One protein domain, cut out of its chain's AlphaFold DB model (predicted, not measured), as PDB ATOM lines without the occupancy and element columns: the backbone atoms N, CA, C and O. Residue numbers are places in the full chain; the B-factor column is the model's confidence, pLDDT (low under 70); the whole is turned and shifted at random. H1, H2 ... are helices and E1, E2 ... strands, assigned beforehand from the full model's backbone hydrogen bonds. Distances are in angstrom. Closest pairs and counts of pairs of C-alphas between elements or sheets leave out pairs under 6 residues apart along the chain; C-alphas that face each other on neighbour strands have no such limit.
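Overview. This is residues 2 to 67 of the 84 residues of an uncharacterized protein of Eubacterium sp. CAG:161 (UniProt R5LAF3). A small wall of four antiparallel strands, E1 to E4, has H2 packed over one face, while H1 and H3 each pack on H2 and on each other, the three helices making a triangle in which they cross steeply. H1 only grazes the sheet, and the short tail after H3 is the low-confidence end. The printed part has 66 residues with three named helices and four named strands, in the order H1 E1 E2 E3 E4 H2 H3; the class is mixed, helices and strands. The sheet order is E1 - E2 - E3 - E4. The whole is compact and rounded, with a radius of gyration of the C-alphas of 10.8 A and spans of 29 by 22 by 19 A.

Arrangement. H1, residues 2 to 10, only grazes the sheet with its residues 7 to 10, and is only just on it, with 5 pairs of C-alphas within 10 A. E1, residues 14 to 17, E2, residues 20 to 24, E3, residues 27 to 31, and E4, residues 37 to 39, form a meander, each strand the antiparallel neighbour of the one before. Each successive pair is a hairpin. Between E1 and E2, N 17 and O 20 are within hydrogen-bond range at 2.7 A; between E2 and E3, N 21 and O 30 at 2.8 A; between E3 and E4, N 29 and O 38 at 2.9 A. H2, residues 43 to 49, is on the sheet at a height over the sheet of 9.2 A. It lies over E3 and runs slantwise to the strands, at 37 degrees to E3 on the local plane. H2 touches H1 at a steep tilt of 48 degrees, opposite ways; their closest C-alphas are those of Leu 7 and Met 43, 6.5 A apart. H3, residues 57 to 63, touches H2, about perpendicular at 86 degrees, with the C-alphas of Tyr 47 and Lys 58 closest at 5.5 A. H3 also touches H1, at a steep tilt of 60 degrees, opposite ways; the closest C-alphas, those of Leu 2 and Glu 62, are 7.2 A apart. H3 is only just not on the sheet, with 4 pairs of C-alphas within 10 A. In H1, H2 and H3 every O i to N i+4 pair is within hydrogen-bond range.

Along the chain. H1 begins at C-alpha 2, (503.466, 562.748, 399.577), and is 12.2 A long. E1 measures 10.0 A, E2 13.2 A, E3 13.7 A and E4 6.5 A. H2 begins at C-alpha 43, (493.421, 564.205, 390.493), and measures 9.8 A. H3 measures 10.0 A and ends at C-alpha 63, (511.577, 564.226, 392.938).

Size, cuts and confidence. The two C-alphas farthest apart, those of Glu 4 and Thr 34, are 30.1 A apart. The printed part has no cut. No link is long; the link from H2 to H3 is short, and within it residues 51 to 52 pair antiparallel with residues 55 to 56. The mean pLDDT of the printed part is 87.5, and residues 65 to 67 are under 70.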
ATOM      1  N   LEU A   2     503.259 561.785 400.675       78.94
ATOM      2  CA  LEU A   2     503.466 562.748 399.577       78.94
ATOM      3  C   LEU A   2     502.266 562.852 398.610       78.94
ATOM      4  O   LEU A   2     501.740 563.945 398.417       78.94
ATOM      5  N   LYS A   3     501.758 561.711 398.112       84.56
ATOM      6  CA  LYS A   3     500.541 561.639 397.274       84.56
ATOM      7  C   LYS A   3     499.351 562.343 397.928       84.56
ATOM      8  O   LYS A   3     498.749 563.223 397.332       84.56
ATOM      9  N   GLU A   4     499.019 561.992 399.169       85.75
ATOM     10  CA  GLU A   4     497.876 562.587 399.881       85.75
ATOM     11  C   GLU A   4     498.042 564.095 400.094       85.75
ATOM     12  O   GLU A   4     497.080 564.843 399.929       85.75
ATOM     13  N   THR A   5     499.262 564.551 400.396       84.12
ATOM     14  CA  THR A   5     499.577 565.982 400.530       84.12
ATOM     15  C   THR A   5     499.383 566.709 399.204       84.12
ATOM     16  O   THR A   5     498.739 567.757 399.168       84.12
ATOM     17  N   PHE A   6     499.886 566.142 398.107       85.06
ATOM     18  CA  PHE A   6     499.689 566.674 396.763       85.06
ATOM     19  C   PHE A   6     498.203 566.739 396.398       85.06
ATOM     20  O   PHE A   6     497.699 567.807 396.056       85.06
ATOM     21  N   LEU A   7     497.468 565.633 396.554       88.44
ATOM     22  CA  LEU A   7     496.037 565.565 396.249       88.44
ATOM     23  C   LEU A   7     495.223 566.551 397.089       88.44
ATOM     24  O   LEU A   7     494.299 567.174 396.570       88.44
ATOM     25  N   HIS A   8     495.561 566.717 398.371       86.56
ATOM     26  CA  HIS A   8     494.923 567.702 399.238       86.56
ATOM     27  C   HIS A   8     495.173 569.131 398.742       86.56
ATOM     28  O   HIS A   8     494.227 569.909 398.639       86.56
ATOM     29  N   LYS A   9     496.420 569.463 398.389       80.62
ATOM     30  CA  LYS A   9     496.799 570.796 397.901       80.62
ATOM     31  C   LYS A   9     496.223 571.109 396.524       80.62
ATOM     32  O   LYS A   9     495.876 572.255 396.273       80.62
ATOM     33  N   MET A  10     496.065 570.111 395.661       84.81
ATOM     34  CA  MET A  10     495.490 570.286 394.328       84.81
ATOM     35  C   MET A  10     493.991 570.597 394.334       84.81
ATOM     36  O   MET A  10     493.479 571.043 393.314       84.81
ATOM     37  N   LYS A  11     493.256 570.383 395.433       84.56
ATOM     38  CA  LYS A  11     491.800 570.607 395.464       84.56
ATOM     39  C   LYS A  11     491.443 572.055 395.113       84.56
ATOM     40  O   LYS A  11     491.723 572.969 395.880       84.56
ATOM     41  N   GLY A  12     490.786 572.240 393.966       81.38
ATOM     42  CA  GLY A  12     490.341 573.552 393.489       81.38
ATOM     43  C   GLY A  12     491.470 574.445 392.973       81.38
ATOM     44  O   GLY A  12     491.244 575.632 392.770       81.38
ATOM     45  N   ARG A  13     492.674 573.897 392.771       84.06
ATOM     46  CA  ARG A  13     493.833 574.642 392.269       84.06
ATOM     47  C   ARG A  13     494.125 574.362 390.800       84.06
ATOM     48  O   ARG A  13     493.693 573.347 390.239       84.06
ATOM     49  N   ILE A  14     494.881 575.288 390.225       87.00
ATOM     50  CA  ILE A  14     495.519 575.207 388.917       87.00
ATOM     51  C   ILE A  14     497.009 575.437 389.151       87.00
ATOM     52  O   ILE A  14     497.377 576.322 389.927       87.00
ATOM     53  N   ILE A  15     497.842 574.609 388.535       83.69
ATOM     54  CA  ILE A  15     499.284 574.618 388.745       83.69
ATOM     55  C   ILE A  15     499.995 574.477 387.404       83.69
ATOM     56  O   ILE A  15     499.711 573.536 386.671       83.69
ATOM     57  N   ASP A  16     500.937 575.361 387.113       84.50
ATOM     58  CA  ASP A  16     501.813 575.307 385.947       84.50
ATOM     59  C   ASP A  16     503.141 574.626 386.312       84.50
ATOM     60  O   ASP A  16     503.841 575.040 387.234       84.50
ATOM     61  N   ILE A  17     503.488 573.578 385.568       81.38
ATOM     62  CA  ILE A  17     504.696 572.763 385.665       81.38
ATOM     63  C   ILE A  17     505.448 572.865 384.334       81.38
ATOM     64  O   ILE A  17     505.120 572.149 383.385       81.38
ATOM     65  N   GLY A  18     506.453 573.742 384.254       81.94
ATOM     66  CA  GLY A  18     507.115 574.042 382.980       81.94
ATOM     67  C   GLY A  18     506.089 574.461 381.921       81.94
ATOM     68  O   GLY A  18     505.252 575.323 382.184       81.94
ATOM     69  N   ASP A  19     506.094 573.784 380.773       86.50
ATOM     70  CA  ASP A  19     505.186 574.060 379.648       86.50
ATOM     71  C   ASP A  19     503.808 573.391 379.799       86.50
ATOM     72  O   ASP A  19     503.067 573.241 378.828       86.50
ATOM     73  N   TYR A  20     503.451 572.934 381.003       90.06
ATOM     74  CA  TYR A  20     502.199 572.231 381.263       90.06
ATOM     75  C   TYR A  20     501.373 572.913 382.346       90.06
ATOM     76  O   TYR A  20     501.888 573.216 383.409       90.06
ATOM     77  N   THR A  21     500.062 573.032 382.155       90.38
ATOM     78  CA  THR A  21     499.123 573.416 383.217       90.38
ATOM     79  C   THR A  21     498.286 572.222 383.658       90.38
ATOM     80  O   THR A  21     497.582 571.592 382.866       90.38
ATOM     81  N   LEU A  22     498.290 571.955 384.957       91.25
ATOM     82  CA  LEU A  22     497.452 570.982 385.634       91.25
ATOM     83  C   LEU A  22     496.241 571.671 386.274       91.25
ATOM     84  O   LEU A  22     496.365 572.483 387.190       91.25
ATOM     85  N   TYR A  23     495.047 571.294 385.829       91.25
ATOM     86  CA  TYR A  23     493.771 571.737 386.382       91.25
ATOM     87  C   TYR A  23     493.185 570.630 387.252       91.25
ATOM     88  O   TYR A  23     493.135 569.474 386.834       91.25
ATOM     89  N   SER A  24     492.678 570.977 388.435       89.81
ATOM     90  CA  SER A  24     492.006 570.012 389.316       89.81
ATOM     91  C   SER A  24     490.515 569.825 389.031       89.81
ATOM     92  O   SER A  24     489.969 568.769 389.354       89.81
ATOM     93  N   ASN A  25     489.852 570.818 388.424       87.50
ATOM     94  CA  ASN A  25     488.437 570.741 388.071       87.50
ATOM     95  C   ASN A  25     488.083 571.614 386.840       87.50
ATOM     96  O   ASN A  25     488.179 572.837 386.933       87.50
ATOM     97  N   PRO A  26     487.643 571.026 385.709       92.00
ATOM     98  CA  PRO A  26     487.730 569.595 385.408       92.00
ATOM     99  C   PRO A  26     489.194 569.127 385.430       92.00
ATOM    100  O   PRO A  26     490.092 569.901 385.103       92.00
ATOM    101  N   CYS A  27     489.438 567.875 385.829       94.31
ATOM    102  CA  CYS A  27     490.802 567.367 385.955       94.31
ATOM    103  C   CYS A  27     491.445 567.145 384.579       94.31
ATOM    104  O   CYS A  27     490.955 566.340 383.779       94.31
ATOM    105  N   ARG A  28     492.521 567.882 384.284       95.50
ATOM    106  CA  ARG A  28     493.243 567.794 383.007       95.50
ATOM    107  C   ARG A  28     494.671 568.320 383.107       95.50
ATOM    108  O   ARG A  28     494.935 569.229 383.888       95.50
ATOM    109  N   ILE A  29     495.543 567.791 382.258       94.50
ATOM    110  CA  ILE A  29     496.886 568.313 381.992       94.50
ATOM    111  C   ILE A  29     496.871 568.901 380.584       94.50
ATOM    112  O   ILE A  29     496.403 568.245 379.652       94.50
ATOM    113  N   VAL A  30     497.343 570.134 380.442       94.00
ATOM    114  CA  VAL A  30     497.396 570.868 379.175       94.00
ATOM    115  C   VAL A  30     498.846 571.210 378.884       94.00
ATOM    116  O   VAL A  30     499.460 571.863 379.713       94.00
ATOM    117  N   ASN A  31     499.388 570.801 377.740       92.81
ATOM    118  CA  ASN A  31     500.640 571.356 377.230       92.81
ATOM    119  C   ASN A  31     500.330 572.732 376.617       92.81
ATOM    120  O   ASN A  31     499.481 572.832 375.732       92.81
ATOM    121  N   ILE A  32     500.958 573.792 377.117       87.75
ATOM    122  CA  ILE A  32     500.684 575.174 376.706       87.75
ATOM    123  C   ILE A  32     501.302 575.477 375.334       87.75
ATOM    124  O   ILE A  32     500.705 576.224 374.561       87.75
ATOM    125  N   ASP A  33     502.435 574.857 375.004       88.38
ATOM    126  CA  ASP A  33     503.120 575.057 373.723       88.38
ATOM    127  C   ASP A  33     502.360 574.424 372.554       88.38
ATOM    128  O   ASP A  33     502.224 575.030 371.490       88.38
ATOM    129  N   THR A  34     501.853 573.201 372.736       91.94
ATOM    130  CA  THR A  34     501.146 572.452 371.682       91.94
ATOM    131  C   THR A  34     499.628 572.600 371.755       91.94
ATOM    132  O   THR A  34     498.936 572.367 370.764       91.94
ATOM    133  N   GLY A  35     499.089 572.981 372.914       91.00
ATOM    134  CA  GLY A  35     497.653 572.985 373.200       91.00
ATOM    135  C   GLY A  35     497.071 571.599 373.506       91.00
ATOM    136  O   GLY A  35     495.862 571.480 373.745       91.00
ATOM    137  N   ASP A  36     497.896 570.545 373.521       93.88
ATOM    138  CA  ASP A  36     497.433 569.183 373.778       93.88
ATOM    139  C   ASP A  36     496.847 569.062 375.181       93.88
ATOM    140  O   ASP A  36     497.431 569.502 376.169       93.88
ATOM    141  N   THR A  37     495.676 568.438 375.280       95.00
ATOM    142  CA  THR A  37     494.961 568.287 376.547       95.00
ATOM    143  C   THR A  37     494.636 566.829 376.810       95.00
ATOM    144  O   THR A  37     493.906 566.198 376.044       95.00
ATOM    145  N   VAL A  38     495.073 566.328 377.961       96.31
ATOM    146  CA  VAL A  38     494.678 565.017 378.483       96.31
ATOM    147  C   VAL A  38     493.731 565.224 379.658       96.31
ATOM    148  O   VAL A  38     494.043 565.957 380.596       96.31
ATOM    149  N   LYS A  39     492.549 564.605 379.599       96.88
ATOM    150  CA  LYS A  39     491.529 564.675 380.657       96.88
ATOM    151  C   LYS A  39     491.586 563.421 381.516       96.88
ATOM    152  O   LYS A  39     491.752 562.328 380.986       96.88
ATOM    153  N   PHE A  40     491.357 563.592 382.810       96.38
ATOM    154  CA  PHE A  40     491.371 562.512 383.792       96.38
ATOM    155  C   PHE A  40     490.061 562.476 384.563       96.38
ATOM    156  O   PHE A  40     489.335 563.474 384.647       96.38
ATOM    157  N   LYS A  41     489.760 561.324 385.167       95.19
ATOM    158  CA  LYS A  41     488.568 561.178 386.010       95.19
ATOM    159  C   LYS A  41     488.630 562.107 387.223       95.19
ATOM    160  O   LYS A  41     487.621 562.691 387.611       95.19
ATOM    161  N   ASN A  42     489.798 562.196 387.851       93.81
ATOM    162  CA  ASN A  42     490.072 563.020 389.022       93.81
ATOM    163  C   ASN A  42     491.593 563.197 389.200       93.81
ATOM    164  O   ASN A  42     492.389 562.631 388.454       93.81
ATOM    165  N   MET A  43     492.000 563.961 390.217       91.81
ATOM    166  CA  MET A  43     493.421 564.205 390.493       91.81
ATOM    167  C   MET A  43     494.207 562.958 390.912       91.81
ATOM    168  O   MET A  43     495.424 562.942 390.773       91.81
ATOM    169  N   GLU A  44     493.544 561.923 391.426       93.94
ATOM    170  CA  GLU A  44     494.213 560.664 391.753       93.94
ATOM    171  C   GLU A  44     494.566 559.877 390.488       93.94
ATOM    172  O   GLU A  44     495.693 559.415 390.352       93.94
ATOM    173  N   ASP A  45     493.637 559.811 389.538       95.88
ATOM    174  CA  ASP A  45     493.843 559.244 388.205       95.88
ATOM    175  C   ASP A  45     494.958 559.995 387.456       95.88
ATOM    176  O   ASP A  45     495.882 559.384 386.926       95.88
ATOM    177  N   ALA A  46     494.951 561.331 387.519       94.06
ATOM    178  CA  ALA A  46     496.032 562.150 386.970       94.06
ATOM    179  C   ALA A  46     497.380 561.911 387.669       94.06
ATOM    180  O   ALA A  46     498.413 561.934 387.013       94.06
ATOM    181  N   TYR A  47     497.401 561.678 388.984       92.06
ATOM    182  CA  TYR A  47     498.643 561.386 389.704       92.06
ATOM    183  C   TYR A  47     499.261 560.053 389.264       92.06
ATOM    184  O   TYR A  47     500.469 559.989 389.059       92.06
ATOM    185  N   GLU A  48     498.457 558.999 389.101       94.69
ATOM    186  CA  GLU A  48     498.970 557.665 388.743       94.69
ATOM    187  C   GLU A  48     499.254 557.500 387.239       94.69
ATOM    188  O   GLU A  48     500.106 556.691 386.871       94.69
ATOM    189  N   HIS A  49     498.559 558.243 386.367       95.88
ATOM    190  CA  HIS A  49     498.617 558.039 384.910       95.88
ATOM    191  C   HIS A  49     499.014 559.278 384.103       95.88
ATOM    192  O   HIS A  49     499.241 559.183 382.896       95.88
ATOM    193  N   GLY A  50     499.071 560.448 384.735       93.38
ATOM    194  CA  GLY A  50     499.408 561.699 384.076       93.38
ATOM    195  C   GLY A  50     500.885 561.787 383.724       93.38
ATOM    196  O   GLY A  50     501.753 561.373 384.492       93.38
ATOM    197  N   MET A  51     501.154 562.377 382.564       93.06
ATOM    198  CA  MET A  51     502.498 562.624 382.057       93.06
ATOM    199  C   MET A  51     502.712 564.125 381.889       93.06
ATOM    200  O   MET A  51     501.829 564.835 381.402       93.06
ATOM    201  N   VAL A  52     503.895 564.586 382.279       87.31
ATOM    202  CA  VAL A  52     504.388 565.948 382.077       87.31
ATOM    203  C   VAL A  52     505.701 565.816 381.309       87.31
ATOM    204  O   VAL A  52     506.737 565.433 381.856       87.31
ATOM    205  N   GLY A  53     505.632 566.015 379.994       87.31
ATOM    206  CA  GLY A  53     506.710 565.647 379.079       87.31
ATOM    207  C   GLY A  53     506.967 564.140 379.104       87.31
ATOM    208  O   GLY A  53     506.048 563.336 378.960       87.31
ATOM    209  N   ASN A  54     508.227 563.764 379.316       88.06
ATOM    210  CA  ASN A  54     508.662 562.363 379.383       88.06
ATOM    211  C   ASN A  54     508.658 561.786 380.811       88.06
ATOM    212  O   ASN A  54     509.146 560.677 381.014       88.06
ATOM    213  N   MET A  55     508.161 562.532 381.801       89.44
ATOM    214  CA  MET A  55     508.126 562.121 383.205       89.44
ATOM    215  C   MET A  55     506.680 561.932 383.660       89.44
ATOM    216  O   MET A  55     505.796 562.699 383.272       89.44
ATOM    217  N   SER A  56     506.425 560.927 384.496       91.62
ATOM    218  CA  SER A  56     505.110 560.807 385.129       91.62
ATOM    219  C   SER A  56     504.898 561.919 386.160       91.62
ATOM    220  O   SER A  56     505.837 562.371 386.817       91.62
ATOM    221  N   LEU A  57     503.648 562.353 386.346       89.81
ATOM    222  CA  LEU A  57     503.302 563.351 387.363       89.81
ATOM    223  C   LEU A  57     503.708 562.875 388.766       89.81
ATOM    224  O   LEU A  57     504.156 563.670 389.587       89.81
ATOM    225  N   LYS A  58     503.603 561.570 389.018       90.69
ATOM    226  CA  LYS A  58     504.078 560.924 390.240       90.69
ATOM    227  C   LYS A  58     505.576 561.109 390.455       90.69
ATOM    228  O   LYS A  58     505.965 561.609 391.505       90.69
ATOM    229  N   GLU A  59     506.401 560.748 389.472       88.81
ATOM    230  CA  GLU A  59     507.856 560.921 389.562       88.81
ATOM    231  C   GLU A  59     508.243 562.391 389.704       88.81
ATOM    232  O   GLU A  59     509.172 562.697 390.449       88.81
ATOM    233  N   PHE A  60     507.531 563.296 389.020       86.50
ATOM    234  CA  PHE A  60     507.725 564.731 389.189       86.50
ATOM    235  C   PHE A  60     507.484 565.116 390.646       86.50
ATOM    236  O   PHE A  60     508.400 565.580 391.306       86.50
ATOM    237  N   VAL A  61     506.296 564.839 391.189       83.44
ATOM    238  CA  VAL A  61     505.947 565.186 392.575       83.44
ATOM    239  C   VAL A  61     506.911 564.554 393.585       83.44
ATOM    240  O   VAL A  61     507.249 565.207 394.562       83.44
ATOM    241  N   GLU A  62     507.374 563.322 393.354       83.88
ATOM    242  CA  GLU A  62     508.320 562.613 394.231       83.88
ATOM    243  C   GLU A  62     509.741 563.179 394.219       83.88
ATOM    244  O   GLU A  62     510.383 563.216 395.268       83.88
ATOM    245  N   LYS A  63     510.243 563.609 393.058       80.50
ATOM    246  CA  LYS A  63     511.577 564.226 392.938       80.50
ATOM    247  C   LYS A  63     511.615 565.643 393.458       80.50
ATOM    248  O   LYS A  63     512.671 566.165 393.805       80.50
ATOM    249  N   ALA A  64     510.480 566.291 393.364       70.25
ATOM    250  CA  ALA A  64     510.439 567.709 393.393       70.25
ATOM    251  C   ALA A  64     510.105 568.080 394.859       70.25
ATOM    252  O   ALA A  64     509.112 567.640 395.440       70.25
ATOM    253  N   ASP A  65     511.055 568.764 395.507       58.38
ATOM    254  CA  ASP A  65     511.075 568.972 396.957       58.38
ATOM    255  C   ASP A  65     509.788 569.647 397.474       58.38
ATOM    256  O   ASP A  65     509.051 570.308 396.737       58.38
ATOM    257  N   ASN A  66     509.532 569.559 398.788       56.00
ATOM    258  CA  ASN A  66     508.379 570.209 399.445       56.00
ATOM    259  C   ASN A  66     508.256 571.730 399.156       56.00
ATOM    260  O   ASN A  66     507.214 572.328 399.446       56.00
ATOM    261  N   SER A  67     509.301 572.345 398.590       53.53
ATOM    262  CA  SER A  67     509.368 573.718 398.079       53.53
ATOM    263  C   SER A  67     508.394 574.021 396.931       53.53
ATOM    264  O   SER A  67     508.023 575.177 396.750       53.53
TER     265      SER A  67